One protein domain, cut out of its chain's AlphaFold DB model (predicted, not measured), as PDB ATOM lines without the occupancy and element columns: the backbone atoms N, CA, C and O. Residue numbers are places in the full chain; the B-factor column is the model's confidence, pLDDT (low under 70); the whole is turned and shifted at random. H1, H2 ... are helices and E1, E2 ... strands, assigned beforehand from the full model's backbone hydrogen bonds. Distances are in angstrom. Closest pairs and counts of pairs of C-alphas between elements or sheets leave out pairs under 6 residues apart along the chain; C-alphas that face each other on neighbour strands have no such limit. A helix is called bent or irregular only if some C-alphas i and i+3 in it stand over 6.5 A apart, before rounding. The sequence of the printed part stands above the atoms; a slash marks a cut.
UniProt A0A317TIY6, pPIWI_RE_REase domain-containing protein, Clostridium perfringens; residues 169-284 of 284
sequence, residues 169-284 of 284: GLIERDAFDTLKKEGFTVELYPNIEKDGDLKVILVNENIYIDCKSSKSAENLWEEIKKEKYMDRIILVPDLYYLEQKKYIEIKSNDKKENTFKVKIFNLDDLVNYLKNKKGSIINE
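This is residues 169 to 284 of the 284 residues of the protein "pPIWI_RE_REase domain-containing protein" of Clostridium perfringens (UniProt A0A317TIY6). A strongly twisted wall of five strands has helices H1 and H4 over one face. At its E5 edge H3 grazes it, and H2, off the sheet, packs on H3. The printed part has 116 residues, with four named helices and five named strands that follow along the chain as H1 E1 E2 E3 H2 E4 H3 E5 H4, and its class is mixed, helices and strands. The mixed sheet runs E1 E2 E3 E4 E5, antiparallel from E1 to E3 and parallel from E3 to E5. The whole is compact, with a radius of gyration of the C-alphas of 14.1 A and spans of 37 by 33 by 26 A.

Find C-alpha 169 at (100.526, 137.808, 64.963); from there H1 runs 18.4 A to residue 181. Next come E1, residues 185 to 188, E2, residues 198 to 201, and E3, residues 206 to 211, which begins at (101.717, 158.734, 70.219) and is 16.2 A long. H2 is residues 217 to 224 and E4 residues 233 to 235. H3, residues 238 to 254, spans 24.8 A; it is irregular, with C-alphas 239 and 242 7.9 A apart, and has a kink of 27 degrees near residue 245. After E5, residues 263 to 265, H4 runs 22.7 A from residue 267 to C-alpha 282 at (115.579, 166.087, 70.420).

Start at the meander E1 E2 E3, each strand the antiparallel neighbour of the one before, which holds the hairpins E1 and E2, and E2 and E3. Look for N 187 and O 199 at 2.9 A, then N 200 and O 207 at 2.8 A. Pairing is staggered: E3 pairs with E2 over residues 206 to 209 and with E4 over 209 to 211, where N 210 and O 233 are 2.9 A apart. Between the parallel neighbours E4 and E5, N 234 and O 263 are within hydrogen-bond range at 2.8 A. E3, H2, E4 and E4, H3, E5 are strand-helix-strand units, parallel neighbour strands with a helix between, and both crossovers are right-handed. H1, at a height of 8.5 A over the sheet, and H4, at 8.7 A, lie on the same face: two layers. H3 touches H2, closest at the C-alphas of Gln 244 and Ala 217, 4.7 A. Every O i to N i+4 pair is within hydrogen-bond range in H1, H2 and H4; in H3, 11 of 13 are.

The C-alphas farthest apart, Ser 216 and Glu 284, are 40.1 A apart. The printed part has no cut and no long link. Look for pLDDT under 70 at residues 255 to 261 and 281 to 284; the mean of the printed part is 84.3.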
ATOM      1  N   GLY A 169      99.984 137.131  63.781       83.94
ATOM      2  CA  GLY A 169     100.526 137.808  64.963       83.94
ATOM      3  C   GLY A 169     102.055 137.799  65.073       83.94
ATOM      4  O   GLY A 169     102.620 138.532  65.884       83.94
ATOM      5  N   LEU A 170     102.762 137.013  64.251       83.06
ATOM      6  CA  LEU A 170     104.229 137.033  64.211       83.06
ATOM      7  C   LEU A 170     104.781 138.408  63.823       83.06
ATOM      8  O   LEU A 170     105.797 138.810  64.379       83.06
ATOM      9  N   ILE A 171     104.122 139.150  62.923       85.56
ATOM     10  CA  ILE A 171     104.593 140.499  62.572       85.56
ATOM     11  C   ILE A 171     104.407 141.484  63.733       85.56
ATOM     12  O   ILE A 171     105.297 142.291  63.979       85.56
ATOM     13  N   GLU A 172     103.311 141.372  64.490       90.00
ATOM     14  CA  GLU A 172     103.071 142.179  65.697       90.00
ATOM     15  C   GLU A 172     104.174 141.929  66.734       90.00
ATOM     16  O   GLU A 172     104.739 142.867  67.302       90.00
ATOM     17  N   ARG A 173     104.530 140.652  66.933       86.75
ATOM     18  CA  ARG A 173     105.628 140.233  67.810       86.75
ATOM     19  C   ARG A 173     106.971 140.787  67.343       86.75
ATOM     20  O   ARG A 173     107.680 141.400  68.139       86.75
ATOM     21  N   ASP A 174     107.325 140.557  66.081       86.19
ATOM     22  CA  ASP A 174     108.607 140.980  65.513       86.19
ATOM     23  C   ASP A 174     108.765 142.501  65.610       86.19
ATOM     24  O   ASP A 174     109.841 142.992  65.961       86.19
ATOM     25  N   ALA A 175     107.684 143.243  65.355       91.00
ATOM     26  CA  ALA A 175     107.645 144.689  65.503       91.00
ATOM     27  C   ALA A 175     107.890 145.117  66.949       91.00
ATOM     28  O   ALA A 175     108.770 145.936  67.205       91.00
ATOM     29  N   PHE A 176     107.159 144.537  67.900       92.94
ATOM     30  CA  PHE A 176     107.302 144.864  69.315       92.94
ATOM     31  C   PHE A 176     108.716 144.602  69.838       92.94
ATOM     32  O   PHE A 176     109.324 145.485  70.446       92.94
ATOM     33  N   ASP A 177     109.247 143.405  69.577       88.88
ATOM     34  CA  ASP A 177     110.566 142.989  70.056       88.88
ATOM     35  C   ASP A 177     111.673 143.851  69.436       88.88
ATOM     36  O   ASP A 177     112.589 144.290  70.138       88.88
ATOM     37  N   THR A 178     111.560 144.161  68.142       91.19
ATOM     38  CA  THR A 178     112.527 145.012  67.439       91.19
ATOM     39  C   THR A 178     112.474 146.445  67.950       91.19
ATOM     40  O   THR A 178     113.503 146.988  68.336       91.19
ATOM     41  N   LEU A 179     111.292 147.055  68.041       94.75
ATOM     42  CA  LEU A 179     111.160 148.433  68.515       94.75
ATOM     43  C   LEU A 179     111.647 148.591  69.964       94.75
ATOM     44  O   LEU A 179     112.339 149.560  70.277       94.75
ATOM     45  N   LYS A 180     111.364 147.619  70.843       94.38
ATOM     46  CA  LYS A 180     111.933 147.610  72.198       94.38
ATOM     47  C   LYS A 180     113.454 147.511  72.187       94.38
ATOM     48  O   LYS A 180     114.111 148.255  72.913       94.38
ATOM     49  N   LYS A 181     114.020 146.615  71.373       94.50
ATOM     50  CA  LYS A 181     115.474 146.459  71.230       94.50
ATOM     51  C   LYS A 181     116.142 147.744  70.729       94.50
ATOM     52  O   LYS A 181     117.233 148.074  71.176       94.50
ATOM     53  N   GLU A 182     115.462 148.487  69.861       94.38
ATOM     54  CA  GLU A 182     115.900 149.788  69.341       94.38
ATOM     55  C   GLU A 182     115.691 150.955  70.332       94.38
ATOM     56  O   GLU A 182     115.972 152.110  70.007       94.38
ATOM     57  N   GLY A 183     115.227 150.684  71.558       94.06
ATOM     58  CA  GLY A 183     115.114 151.678  72.628       94.06
ATOM     59  C   GLY A 183     113.875 152.572  72.538       94.06
ATOM     60  O   GLY A 183     113.887 153.696  73.053       94.06
ATOM     61  N   PHE A 184     112.814 152.110  71.870       95.38
ATOM     62  CA  PHE A 184     111.510 152.772  71.892       95.38
ATOM     63  C   PHE A 184     110.663 152.310  73.080       95.38
ATOM     64  O   PHE A 184     110.701 151.148  73.492       95.38
ATOM     65  N   THR A 185     109.838 153.222  73.592       95.25
ATOM     66  CA  THR A 185     108.762 152.894  74.529       95.25
ATOM     67  C   THR A 185     107.554 152.426  73.727       95.25
ATOM     68  O   THR A 185     107.017 153.190  72.924       95.25
ATOM     69  N   VAL A 186     107.141 151.172  73.925       95.00
ATOM     70  CA  VAL A 186     106.103 150.520  73.112       95.00
ATOM     71  C   VAL A 186     105.074 149.827  73.999       95.00
ATOM     72  O   VAL A 186     105.437 149.063  74.897       95.00
ATOM     73  N   GLU A 187     103.798 150.051  73.704       92.38
ATOM     74  CA  GLU A 187     102.649 149.351  74.284       92.38
ATOM     75  C   GLU A 187     102.045 148.386  73.250       92.38
ATOM     76  O   GLU A 187     101.873 148.759  72.090       92.38
ATOM     77  N   LEU A 188     101.711 147.161  73.673       89.25
ATOM     78  CA  LEU A 188     100.965 146.183  72.868       89.25
ATOM     79  C   LEU A 188      99.466 146.325  73.113       89.25
ATOM     80  O   LEU A 188      99.041 146.418  74.266       89.25
ATOM     81  N   TYR A 189      98.689 146.272  72.034       86.25
ATOM     82  CA  TYR A 189      97.227 146.345  72.028       86.25
ATOM     83  C   TYR A 189      96.701 147.480  72.916       86.25
ATOM     84  O   TYR A 189      95.941 147.212  73.860       86.25
ATOM     85  N   PRO A 190      97.122 148.742  72.666       78.62
ATOM     86  CA  PRO A 190      96.588 149.888  73.391       78.62
ATOM     87  C   PRO A 190      95.059 149.818  73.333       78.62
ATOM     88  O   PRO A 190      94.468 149.786  72.252       78.62
ATOM     89  N   ASN A 191      94.427 149.695  74.506       74.12
ATOM     90  CA  ASN A 191      92.979 149.508  74.631       74.12
ATOM     91  C   ASN A 191      92.443 148.304  73.822       74.12
ATOM     92  O   ASN A 191      91.696 148.491  72.868       74.12
ATOM     93  N   ILE A 192      92.845 147.079  74.202       74.81
ATOM     94  CA  ILE A 192      92.402 145.756  73.688       74.81
ATOM     95  C   ILE A 192      91.608 145.833  72.365       74.81
ATOM     96  O   ILE A 192      90.376 145.979  72.371       74.81
ATOM     97  N   GLU A 193      92.323 145.670  71.247       71.44
ATOM     98  CA  GLU A 193      91.805 145.624  69.866       71.44
ATOM     99  C   GLU A 193      91.124 146.899  69.335       71.44
ATOM    100  O   GLU A 193      90.420 146.834  68.324       71.44
ATOM    101  N   LYS A 194      91.282 148.063  69.984       72.81
ATOM    102  CA  LYS A 194      90.692 149.327  69.500       72.81
ATOM    103  C   LYS A 194      91.705 150.272  68.871       72.81
ATOM    104  O   LYS A 194      91.501 150.704  67.733       72.81
ATOM    105  N   ASP A 195      92.796 150.570  69.571       76.44
ATOM    106  CA  ASP A 195      93.660 151.698  69.202       76.44
ATOM    107  C   ASP A 195      94.863 151.271  68.338       76.44
ATOM    108  O   ASP A 195      95.763 152.057  68.088       76.44
ATOM    109  N   GLY A 196      94.843 150.043  67.812       80.44
ATOM    110  CA  GLY A 196      95.893 149.467  66.966       80.44
ATOM    111  C   GLY A 196      96.576 148.282  67.643       80.44
ATOM    112  O   GLY A 196      96.228 147.910  68.766       80.44
ATOM    113  N   ASP A 197      97.551 147.694  66.955       90.19
ATOM    114  CA  ASP A 197      98.309 146.553  67.473       90.19
ATOM    115  C   ASP A 197      99.448 147.013  68.383       90.19
ATOM    116  O   ASP A 197      99.718 146.392  69.412       90.19
ATOM    117  N   LEU A 198     100.093 148.135  68.040       93.38
ATOM    118  CA  LEU A 198     101.119 148.764  68.867       93.38
ATOM    119  C   LEU A 198     100.911 150.275  68.982       93.38
ATOM    120  O   LEU A 198     100.449 150.933  68.050       93.38
ATOM    121  N   LYS A 199     101.349 150.835  70.108       94.38
ATOM    122  CA  LYS A 199     101.536 152.277  70.299       94.38
ATOM    123  C   LYS A 199     102.986 152.550  70.669       94.38
ATOM    124  O   LYS A 199     103.482 152.042  71.673       94.38
ATOM    125  N   VAL A 200     103.652 153.375  69.870       95.44
ATOM    126  CA  VAL A 200     104.986 153.903  70.162       95.44
ATOM    127  C   VAL A 200     104.828 155.277  70.796       95.44
ATOM    128  O   VAL A 200     104.195 156.161  70.220       95.44
ATOM    129  N   ILE A 201     105.404 155.446  71.984       94.00
ATOM    130  CA  ILE A 201     105.364 156.703  72.731       94.00
ATOM    131  C   ILE A 201     106.634 157.483  72.417       94.00
ATOM    132  O   ILE A 201     107.738 157.076  72.796       94.00
ATOM    133  N   LEU A 202     106.470 158.603  71.718       90.56
ATOM    134  CA  LEU A 202     107.496 159.627  71.557       90.56
ATOM    135  C   LEU A 202     107.209 160.775  72.536       90.56
ATOM    136  O   LEU A 202     106.117 160.862  73.089       90.56
ATOM    137  N   VAL A 203     108.187 161.658  72.766       83.69
ATOM    138  CA  VAL A 203     108.107 162.709  73.805       83.69
ATOM    139  C   VAL A 203     106.838 163.565  73.673       83.69
ATOM    140  O   VAL A 203     106.183 163.834  74.676       83.69
ATOM    141  N   ASN A 204     106.456 163.917  72.440       84.06
ATOM    142  CA  ASN A 204     105.356 164.851  72.166       84.06
ATOM    143  C   ASN A 204     104.166 164.206  71.433       84.06
ATOM    144  O   ASN A 204     103.198 164.893  71.117       84.06
ATOM    145  N   GLU A 205     104.221 162.910  71.119       89.94
ATOM    146  CA  GLU A 205     103.170 162.253  70.340       89.94
ATOM    147  C   GLU A 205     103.108 160.738  70.556       89.94
ATOM    148  O   GLU A 205     104.095 160.084  70.898       89.94
ATOM    149  N   ASN A 206     101.935 160.173  70.273       91.88
ATOM    150  CA  ASN A 206     101.717 158.734  70.219       91.88
ATOM    151  C   ASN A 206     101.544 158.307  68.764       91.88
ATOM    152  O   ASN A 206     100.704 158.853  68.052       91.88
ATOM    153  N   ILE A 207     102.309 157.303  68.343       93.06
ATOM    154  CA  ILE A 207     102.205 156.721  67.007       93.06
ATOM    155  C   ILE A 207     101.552 155.353  67.126       93.06
ATOM    156  O   ILE A 207     102.107 154.449  67.750       93.06
ATOM    157  N   TYR A 208     100.389 155.205  66.501       93.12
ATOM    158  CA  TYR A 208      99.658 153.946  66.447       93.12
ATOM    159  C   TYR A 208     100.037 153.156  65.197       93.12
ATOM    160  O   TYR A 208     100.158 153.714  64.102       93.12
ATOM    161  N   ILE A 209     100.242 151.855  65.380       93.88
ATOM    162  CA  ILE A 209     100.719 150.930  64.356       93.88
ATOM    163  C   ILE A 209      99.742 149.761  64.264       93.88
ATOM    164  O   ILE A 209      99.408 149.137  65.270       93.88
ATOM    165  N   ASP A 210      99.327 149.453  63.043       92.75
ATOM    166  CA  ASP A 210      98.511 148.300  62.685       92.75
ATOM    167  C   ASP A 210      99.337 147.376  61.781       92.75
ATOM    168  O   ASP A 210      99.777 147.763  60.697       92.75
ATOM    169  N   CYS A 211      99.558 146.146  62.226       90.56
ATOM    170  CA  CYS A 211     100.297 145.132  61.497       90.56
ATOM    171  C   CYS A 211      99.353 144.369  60.568       90.56
ATOM    172  O   CYS A 211      98.275 143.927  60.964       90.56
ATOM    173  N   LYS A 212      99.754 144.187  59.309       89.56
ATOM    174  CA  LYS A 212      98.942 143.503  58.299       89.56
ATOM    175  C   LYS A 212      99.742 142.424  57.611       89.56
ATOM    176  O   LYS A 212     100.784 142.682  57.027       89.56
ATOM    177  N   SER A 213      99.209 141.208  57.619       82.94
ATOM    178  CA  SER A 213      99.814 140.042  56.975       82.94
ATOM    179  C   SER A 213      99.155 139.702  55.630       82.94
ATOM    180  O   SER A 213      99.168 138.542  55.212       82.94
ATOM    181  N   SER A 214      98.507 140.669  54.970       81.94
ATOM    182  CA  SER A 214      97.922 140.438  53.644       81.94
ATOM    183  C   SER A 214      99.027 140.124  52.637       81.94
ATOM    184  O   SER A 214     100.074 140.769  52.630       81.94
ATOM    185  N   LYS A 215      98.777 139.144  51.767       80.94
ATOM    186  CA  LYS A 215      99.654 138.826  50.631       80.94
ATOM    187  C   LYS A 215      99.317 139.641  49.383       80.94
ATOM    188  O   LYS A 215     100.168 139.804  48.526       80.94
ATOM    189  N   SER A 216      98.079 140.129  49.281       86.38
ATOM    190  CA  SER A 216      97.577 140.884  48.128       86.38
ATOM    191  C   SER A 216      97.501 142.368  48.469       86.38
ATOM    192  O   SER A 216      96.959 142.743  49.516       86.38
ATOM    193  N   ALA A 217      98.030 143.203  47.574       87.31
ATOM    194  CA  ALA A 217      97.935 144.654  47.679       87.31
ATOM    195  C   ALA A 217      96.486 145.154  47.588       87.31
ATOM    196  O   ALA A 217      96.113 146.077  48.307       87.31
ATOM    197  N   GLU A 218      95.650 144.498  46.783       87.56
ATOM    198  CA  GLU A 218      94.226 144.819  46.647       87.56
ATOM    199  C   GLU A 218      93.468 144.542  47.943       87.56
ATOM    200  O   GLU A 218      92.788 145.420  48.467       87.56
ATOM    201  N   ASN A 219      93.660 143.352  48.521       87.94
ATOM    202  CA  ASN A 219      93.028 142.994  49.790       87.94
ATOM    203  C   ASN A 219      93.483 143.919  50.923       87.94
ATOM    204  O   ASN A 219      92.677 144.315  51.762       87.94
ATOM    205  N   LEU A 220      94.771 144.285  50.933       89.62
ATOM    206  CA  LEU A 220      95.299 145.243  51.896       89.62
ATOM    207  C   LEU A 220      94.632 146.611  51.727       89.62
ATOM    208  O   LEU A 220      94.176 147.180  52.713       89.62
ATOM    209  N   TRP A 221      94.532 147.117  50.496       89.94
ATOM    210  CA  TRP A 221      93.867 148.383  50.191       89.94
ATOM    211  C   TRP A 221      92.406 148.396  50.652       89.94
ATOM    212  O   TRP A 221      91.974 149.331  51.326       89.94
ATOM    213  N   GLU A 222      91.654 147.343  50.337       87.81
ATOM    214  CA  GLU A 222      90.258 147.196  50.752       87.81
ATOM    215  C   GLU A 222      90.094 147.186  52.279       87.81
ATOM    216  O   GLU A 222      89.093 147.686  52.806       87.81
ATOM    217  N   GLU A 223      91.091 146.675  53.004       86.06
ATOM    218  CA  GLU A 223      91.121 146.735  54.459       86.06
ATOM    219  C   GLU A 223      91.438 148.147  54.973       86.06
ATOM    220  O   GLU A 223      90.691 148.671  55.806       86.06
ATOM    221  N   ILE A 224      92.524 148.760  54.486       88.00
ATOM    222  CA  ILE A 224      93.091 149.995  55.054       88.00
ATOM    223  C   ILE A 224      92.410 151.271  54.566       88.00
ATOM    224  O   ILE A 224      92.601 152.318  55.171       88.00
ATOM    225  N   LYS A 225      91.563 151.208  53.532       83.62
ATOM    226  CA  LYS A 225      90.798 152.368  53.037       83.62
ATOM    227  C   LYS A 225      89.762 152.936  54.018       83.62
ATOM    228  O   LYS A 225      89.050 153.880  53.684       83.62
ATOM    229  N   LYS A 226      89.629 152.339  55.204       81.75
ATOM    230  CA  LYS A 226      88.684 152.732  56.257       81.75
ATOM    231  C   LYS A 226      89.271 153.864  57.105       81.75
ATOM    232  O   LYS A 226      90.453 153.844  57.425       81.75
ATOM    233  N   GLU A 227      88.418 154.784  57.550       75.69
ATOM    234  CA  GLU A 227      88.798 155.993  58.305       75.69
ATOM    235  C   GLU A 227      89.693 155.716  59.522       75.69
ATOM    236  O   GLU A 227      90.665 156.427  59.754       75.69
ATOM    237  N   LYS A 228      89.446 154.617  60.248       79.69
ATOM    238  CA  LYS A 228      90.244 154.250  61.428       79.69
ATOM    239  C   LYS A 228      91.751 154.093  61.159       79.69
ATOM    240  O   LYS A 228      92.521 154.121  62.111       79.69
ATOM    241  N   TYR A 229      92.163 153.880  59.908       81.38
ATOM    242  CA  TYR A 229      93.557 153.645  59.525       81.38
ATOM    243  C   TYR A 229      94.281 154.899  59.008       81.38
ATOM    244  O   TYR A 229      95.482 154.828  58.767       81.38
ATOM    245  N   MET A 230      93.597 156.038  58.848       77.06
ATOM    246  CA  MET A 230      94.186 157.253  58.255       77.06
ATOM    247  C   MET A 230      95.340 157.816  59.085       77.06
ATOM    248  O   MET A 230      96.373 158.195  58.541       77.06
ATOM    249  N   ASP A 231      95.179 157.816  60.408       82.50
ATOM    250  CA  ASP A 231      96.161 158.359  61.352       82.50
ATOM    251  C   ASP A 231      97.126 157.288  61.880       82.50
ATOM    252  O   ASP A 231      97.859 157.507  62.848       82.50
ATOM    253  N   ARG A 232      97.122 156.103  61.261       88.88
ATOM    254  CA  ARG A 232      97.905 154.950  61.702       88.88
ATOM    255  C   ARG A 232      98.990 154.613  60.699       88.88
ATOM    256  O   ARG A 232      98.853 154.790  59.489       88.88
ATOM    257  N   ILE A 233     100.085 154.088  61.223       93.44
ATOM    258  CA  ILE A 233     101.087 153.425  60.403       93.44
ATOM    259  C   ILE A 233     100.621 151.998  60.130       93.44
ATOM    260  O   ILE A 233     100.303 151.257  61.056       93.44
ATOM    261  N   ILE A 234     100.644 151.601  58.863       94.25
ATOM    262  CA  ILE A 234     100.435 150.220  58.443       94.25
ATOM    263  C   ILE A 234     101.794 149.546  58.294       94.25
ATOM    264  O   ILE A 234     102.613 149.949  57.466       94.25
ATOM    265  N   LEU A 235     102.031 148.517  59.098       92.88
ATOM    266  CA  LEU A 235     103.236 147.703  59.042       92.88
ATOM    267  C   LEU A 235     102.954 146.411  58.270       92.88
ATOM    268  O   LEU A 235     102.057 145.653  58.640       92.88
ATOM    269  N   VAL A 236     103.733 146.138  57.225       89.44
ATOM    270  CA  VAL A 236     103.593 144.937  56.388       89.44
ATOM    271  C   VAL A 236     104.892 144.128  56.304       89.44
ATOM    272  O   VAL A 236     105.976 144.671  56.519       89.44
ATOM    273  N   PRO A 237     104.820 142.821  55.996       82.88
ATOM    274  CA  PRO A 237     105.994 141.989  55.768       82.88
ATOM    275  C   PRO A 237     106.863 142.488  54.609       82.88
ATOM    276  O   PRO A 237     106.345 142.851  53.553       82.88
ATOM    277  N   ASP A 238     108.184 142.368  54.765       80.62
ATOM    278  CA  ASP A 238     109.180 142.739  53.745       80.62
ATOM    279  C   ASP A 238     108.885 142.111  52.377       80.62
ATOM    280  O   ASP A 238     109.004 142.767  51.345       80.62
ATOM    281  N   LEU A 239     108.434 140.849  52.383       77.00
ATOM    282  CA  LEU A 239     108.150 140.053  51.187       77.00
ATOM    283  C   LEU A 239     107.176 140.737  50.215       77.00
ATOM    284  O   LEU A 239     107.302 140.555  49.010       77.00
ATOM    285  N   TYR A 240     106.218 141.507  50.737       79.06
ATOM    286  CA  TYR A 240     105.172 142.154  49.939       79.06
ATOM    287  C   TYR A 240     105.268 143.682  49.956       79.06
ATOM    288  O   TYR A 240     104.501 144.356  49.270       79.06
ATOM    289  N   TYR A 241     106.212 144.242  50.718       84.69
ATOM    290  CA  TYR A 241     106.249 145.666  51.031       84.69
ATOM    291  C   TYR A 241     106.322 146.562  49.792       84.69
ATOM    292  O   TYR A 241     105.514 147.476  49.654       84.69
ATOM    293  N   LEU A 242     107.260 146.298  48.876       85.38
ATOM    294  CA  LEU A 242     107.487 147.165  47.714       85.38
ATOM    295  C   LEU A 242     106.280 147.204  46.769       85.38
ATOM    296  O   LEU A 242     105.890 148.274  46.302       85.38
ATOM    297  N   GLU A 243     105.677 146.042  46.510       87.94
ATOM    298  CA  GLU A 243     104.477 145.925  45.681       87.94
ATOM    299  C   GLU A 243     103.296 146.655  46.330       87.94
ATOM    300  O   GLU A 243     102.655 147.499  45.700       87.94
ATOM    301  N   GLN A 244     103.049 146.380  47.613       88.56
ATOM    302  CA  GLN A 244     101.945 146.966  48.370       88.56
ATOM    303  C   GLN A 244     102.079 148.481  48.492       88.56
ATOM    304  O   GLN A 244     101.109 149.199  48.258       88.56
ATOM    305  N   LYS A 245     103.285 148.975  48.788       89.88
ATOM    306  CA  LYS A 245     103.587 150.405  48.848       89.88
ATOM    307  C   LYS A 245     103.251 151.093  47.533       89.88
ATOM    308  O   LYS A 245     102.458 152.029  47.531       89.88
ATOM    309  N   LYS A 246     103.777 150.582  46.415       89.56
ATOM    310  CA  LYS A 246     103.532 151.154  45.087       89.56
ATOM    311  C   LYS A 246     102.044 151.157  44.734       89.56
ATOM    312  O   LYS A 246     101.533 152.152  44.228       89.56
ATOM    313  N   TYR A 247     101.340 150.056  45.000       90.06
ATOM    314  CA  TYR A 247      99.907 149.954  44.727       90.06
ATOM    315  C   TYR A 247      99.098 150.975  45.537       90.06
ATOM    316  O   TYR A 247      98.252 151.679  44.987       90.06
ATOM    317  N   ILE A 248      99.378 151.083  46.839       87.56
ATOM    318  CA  ILE A 248      98.686 152.010  47.740       87.56
ATOM    319  C   ILE A 248      98.990 153.461  47.363       87.56
ATOM    320  O   ILE A 248      98.071 154.276  47.366       87.56
ATOM    321  N   GLU A 249     100.225 153.789  46.983       86.94
ATOM    322  CA  GLU A 249     100.596 155.121  46.489       86.94
ATOM    323  C   GLU A 249      99.808 155.493  45.221       86.94
ATOM    324  O   GLU A 249      99.258 156.590  45.146       86.94
ATOM    325  N   ILE A 250      99.672 154.571  44.259       86.56
ATOM    326  CA  ILE A 250      98.856 154.783  43.050       86.56
ATOM    327  C   ILE A 250      97.386 155.012  43.426       86.56
ATOM    328  O   ILE A 250      96.803 156.027  43.050       86.56
ATOM    329  N   LYS A 251      96.789 154.117  44.223       85.44
ATOM    330  CA  LYS A 251      95.370 154.216  44.605       85.44
ATOM    331  C   LYS A 251      95.045 155.447  45.444       85.44
ATOM    332  O   LYS A 251      93.953 155.999  45.305       85.44
ATOM    333  N   SER A 252      95.976 155.874  46.293       78.94
ATOM    334  CA  SER A 252      95.823 157.084  47.103       78.94
ATOM    335  C   SER A 252      95.855 158.347  46.237       78.94
ATOM    336  O   SER A 252      95.148 159.297  46.546       78.94
ATOM    337  N   ASN A 253      96.611 158.341  45.133       75.38
ATOM    338  CA  ASN A 253      96.682 159.462  44.189       75.38
ATOM    339  C   ASN A 253      95.516 159.482  43.179       75.38
ATOM    340  O   ASN A 253      95.080 160.559  42.772       75.38
ATOM    341  N   ASP A 254      94.995 158.316  42.779       71.69
ATOM    342  CA  ASP A 254      93.864 158.201  41.842       71.69
ATOM    343  C   ASP A 254      92.554 158.738  42.440       71.69
ATOM    344  O   ASP A 254      91.716 159.326  41.745       71.69
ATOM    345  N   LYS A 255      92.367 158.561  43.751       61.91
ATOM    346  CA  LYS A 255      91.287 159.221  44.476       61.91
ATOM    347  C   LYS A 255      91.677 160.684  44.674       61.91
ATOM    348  O   LYS A 255      92.470 160.996  45.546       61.91
ATOM    349  N   LYS A 256      91.059 161.601  43.922       52.97
ATOM    350  CA  LYS A 256      91.148 163.075  44.086       52.97
ATOM    351  C   LYS A 256      90.718 163.610  45.476       52.97
ATOM    352  O   LYS A 256      90.442 164.798  45.623       52.97
ATOM    353  N   GLU A 257      90.632 162.763  46.494       49.62
ATOM    354  CA  GLU A 257      90.436 163.138  47.887       49.62
ATOM    355  C   GLU A 257      91.818 163.369  48.511       49.62
ATOM    356  O   GLU A 257      92.502 162.435  48.918       49.62
ATOM    357  N   ASN A 258      92.228 164.638  48.590       46.00
ATOM    358  CA  ASN A 258      93.488 165.137  49.174       46.00
ATOM    359  C   ASN A 258      93.749 164.743  50.654       46.00
ATOM    360  O   ASN A 258      94.637 165.304  51.297       46.00
ATOM    361  N   THR A 259      92.990 163.808  51.219       52.72
ATOM    362  CA  THR A 259      92.970 163.437  52.639       52.72
ATOM    363  C   THR A 259      93.468 162.018  52.918       52.72
ATOM    364  O   THR A 259      93.742 161.703  54.074       52.72
ATOM    365  N   PHE A 260      93.649 161.163  51.903       59.03
ATOM    366  CA  PHE A 260      94.055 159.768  52.111       59.03
ATOM    367  C   PHE A 260      95.586 159.594  52.063       59.03
ATOM    368  O   PHE A 260      96.159 159.326  51.010       59.03
ATOM    369  N   LYS A 261      96.278 159.750  53.202       68.69
ATOM    370  CA  LYS A 261      97.740 159.541  53.317       68.69
ATOM    371  C   LYS A 261      98.082 158.437  54.312       68.69
ATOM    372  O   LYS A 261      98.665 158.696  55.364       68.69
ATOM    373  N   VAL A 262      97.753 157.195  53.970       79.06
ATOM    374  CA  VAL A 262      98.170 156.046  54.783       79.06
ATOM    375  C   VAL A 262      99.677 155.833  54.651       79.06
ATOM    376  O   VAL A 262     100.218 155.723  53.552       79.06
ATOM    377  N   LYS A 263     100.364 155.764  55.793       88.56
ATOM    378  CA  LYS A 263     101.799 155.477  55.853       88.56
ATOM    379  C   LYS A 263     102.007 153.974  55.920       88.56
ATOM    380  O   LYS A 263     101.649 153.361  56.921       88.56
ATOM    381  N   ILE A 264     102.607 153.404  54.881       91.75
ATOM    382  CA  ILE A 264     102.964 151.986  54.837       91.75
ATOM    383  C   ILE A 264     104.474 151.793  54.962       91.75
ATOM    384  O   ILE A 264     105.265 152.393  54.227       91.75
ATOM    385  N   PHE A 265     104.866 150.920  55.882       93.50
ATOM    386  CA  PHE A 265     106.257 150.575  56.138       93.50
ATOM    387  C   PHE A 265     106.427 149.065  56.242       93.50
ATOM    388  O   PHE A 265     105.506 148.349  56.632       93.50
ATOM    389  N   ASN A 266     107.624 148.590  55.922       90.19
ATOM    390  CA  ASN A 266     108.130 147.361  56.505       90.19
ATOM    391  C   ASN A 266     108.822 147.662  57.845       90.19
ATOM    392  O   ASN A 266     108.846 148.808  58.300       90.19
ATOM    393  N   LEU A 267     109.368 146.642  58.509       89.81
ATOM    394  CA  LEU A 267     109.918 146.825  59.854       89.81
ATOM    395  C   LEU A 267     111.164 147.722  59.864       89.81
ATOM    396  O   LEU A 267     111.285 148.583  60.735       89.81
ATOM    397  N   ASP A 268     112.051 147.562  58.886       88.81
ATOM    398  CA  ASP A 268     113.290 148.339  58.810       88.81
ATOM    399  C   ASP A 268     113.006 149.821  58.514       88.81
ATOM    400  O   ASP A 268     113.516 150.706  59.211       88.81
ATOM    401  N   ASP A 269     112.125 150.116  57.552       93.56
ATOM    402  CA  ASP A 269     111.749 151.496  57.233       93.56
ATOM    403  C   ASP A 269     110.966 152.145  58.376       93.56
ATOM    404  O   ASP A 269     111.146 153.334  58.642       93.56
ATOM    405  N   LEU A 270     110.145 151.375  59.102       94.94
ATOM    406  CA  LEU A 270     109.465 151.845  60.306       94.94
ATOM    407  C   LEU A 270     110.474 152.269  61.379       94.94
ATOM    408  O   LEU A 270     110.355 153.362  61.935       94.94
ATOM    409  N   VAL A 271     111.476 151.433  61.668       93.69
ATOM    410  CA  VAL A 271     112.526 151.752  62.648       93.69
ATOM    411  C   VAL A 271     113.266 153.025  62.240       93.69
ATOM    412  O   VAL A 271     113.438 153.924  63.066       93.69
ATOM    413  N   ASN A 272     113.660 153.137  60.972       94.56
ATOM    414  CA  ASN A 272     114.357 154.316  60.455       94.56
ATOM    415  C   ASN A 272     113.492 155.579  60.545       94.56
ATOM    416  O   ASN A 272     113.955 156.619  61.018       94.56
ATOM    417  N   TYR A 273     112.218 155.483  60.163       94.69
ATOM    418  CA  TYR A 273     111.255 156.574  60.283       94.69
ATOM    419  C   TYR A 273     111.117 157.049  61.736       94.69
ATOM    420  O   TYR A 273     111.213 158.249  62.004       94.69
ATOM    421  N   LEU A 274     110.953 156.125  62.687       94.56
ATOM    422  CA  LEU A 274     110.806 156.460  64.106       94.56
ATOM    423  C   LEU A 274     112.089 157.052  64.703       94.56
ATOM    424  O   LEU A 274     112.007 157.982  65.505       94.56
ATOM    425  N   LYS A 275     113.270 156.562  64.302       93.19
ATOM    426  CA  LYS A 275     114.563 157.125  64.724       93.19
ATOM    427  C   LYS A 275     114.731 158.558  64.240       93.19
ATOM    428  O   LYS A 275     115.075 159.422  65.042       93.19
ATOM    429  N   ASN A 276     114.434 158.814  62.968       91.31
ATOM    430  CA  ASN A 276     114.490 160.160  62.403       91.31
ATOM    431  C   ASN A 276     113.521 161.092  63.129       91.31
ATOM    432  O   ASN A 276     113.912 162.181  63.533       91.31
ATOM    433  N   LYS A 277     112.292 160.634  63.392       89.06
ATOM    434  CA  LYS A 277     111.296 161.430  64.113       89.06
ATOM    435  C   LYS A 277     111.723 161.743  65.548       89.06
ATOM    436  O   LYS A 277     111.638 162.888  65.977       89.06
ATOM    437  N   LYS A 278     112.259 160.753  66.269       83.62
ATOM    438  CA  LYS A 278     112.826 160.933  67.615       83.62
ATOM    439  C   LYS A 278     114.019 161.896  67.608       83.62
ATOM    440  O   LYS A 278     114.121 162.722  68.504       83.62
ATOM    441  N   GLY A 279     114.900 161.800  66.610       75.88
ATOM    442  CA  GLY A 279     116.057 162.684  66.448       75.88
ATOM    443  C   GLY A 279     115.669 164.130  66.140       75.88
ATOM    444  O   GLY A 279     116.256 165.041  66.712       75.88
ATOM    445  N   SER A 280     114.652 164.347  65.302       70.88
ATOM    446  CA  SER A 280     114.097 165.682  65.048       70.88
ATOM    447  C   SER A 280     113.546 166.323  66.322       70.88
ATOM    448  O   SER A 280     113.847 167.478  66.574       70.88
ATOM    449  N   ILE A 281     112.836 165.563  67.164       67.38
ATOM    450  CA  ILE A 281     112.259 166.064  68.426       67.38
ATOM    451  C   ILE A 281     113.333 166.446  69.459       67.38
ATOM    452  O   ILE A 281     113.110 167.337  70.266       67.38
ATOM    453  N   ILE A 282     114.486 165.769  69.478       63.34
ATOM    454  CA  ILE A 282     115.579 166.087  70.420       63.34
ATOM    455  C   ILE A 282     116.329 167.368  70.007       63.34
ATOM    456  O   ILE A 282     116.971 167.995  70.845       63.34
ATOM    457  N   ASN A 283     116.265 167.736  68.726       56.47
ATOM    458  CA  ASN A 283     116.984 168.877  68.158       56.47
ATOM    459  C   ASN A 283     116.114 170.144  68.011       56.47
ATOM    460  O   ASN A 283     116.602 171.132  67.458       56.47
ATOM    461  N   GLU A 284     114.861 170.109  68.472       50.12
ATOM    462  CA  GLU A 284     113.947 171.258  68.623       50.12
ATOM    463  C   GLU A 284     113.926 171.743  70.079       50.12
ATOM    464  O   GLU A 284     113.906 172.980  70.276       50.12
TER     465      GLU A 284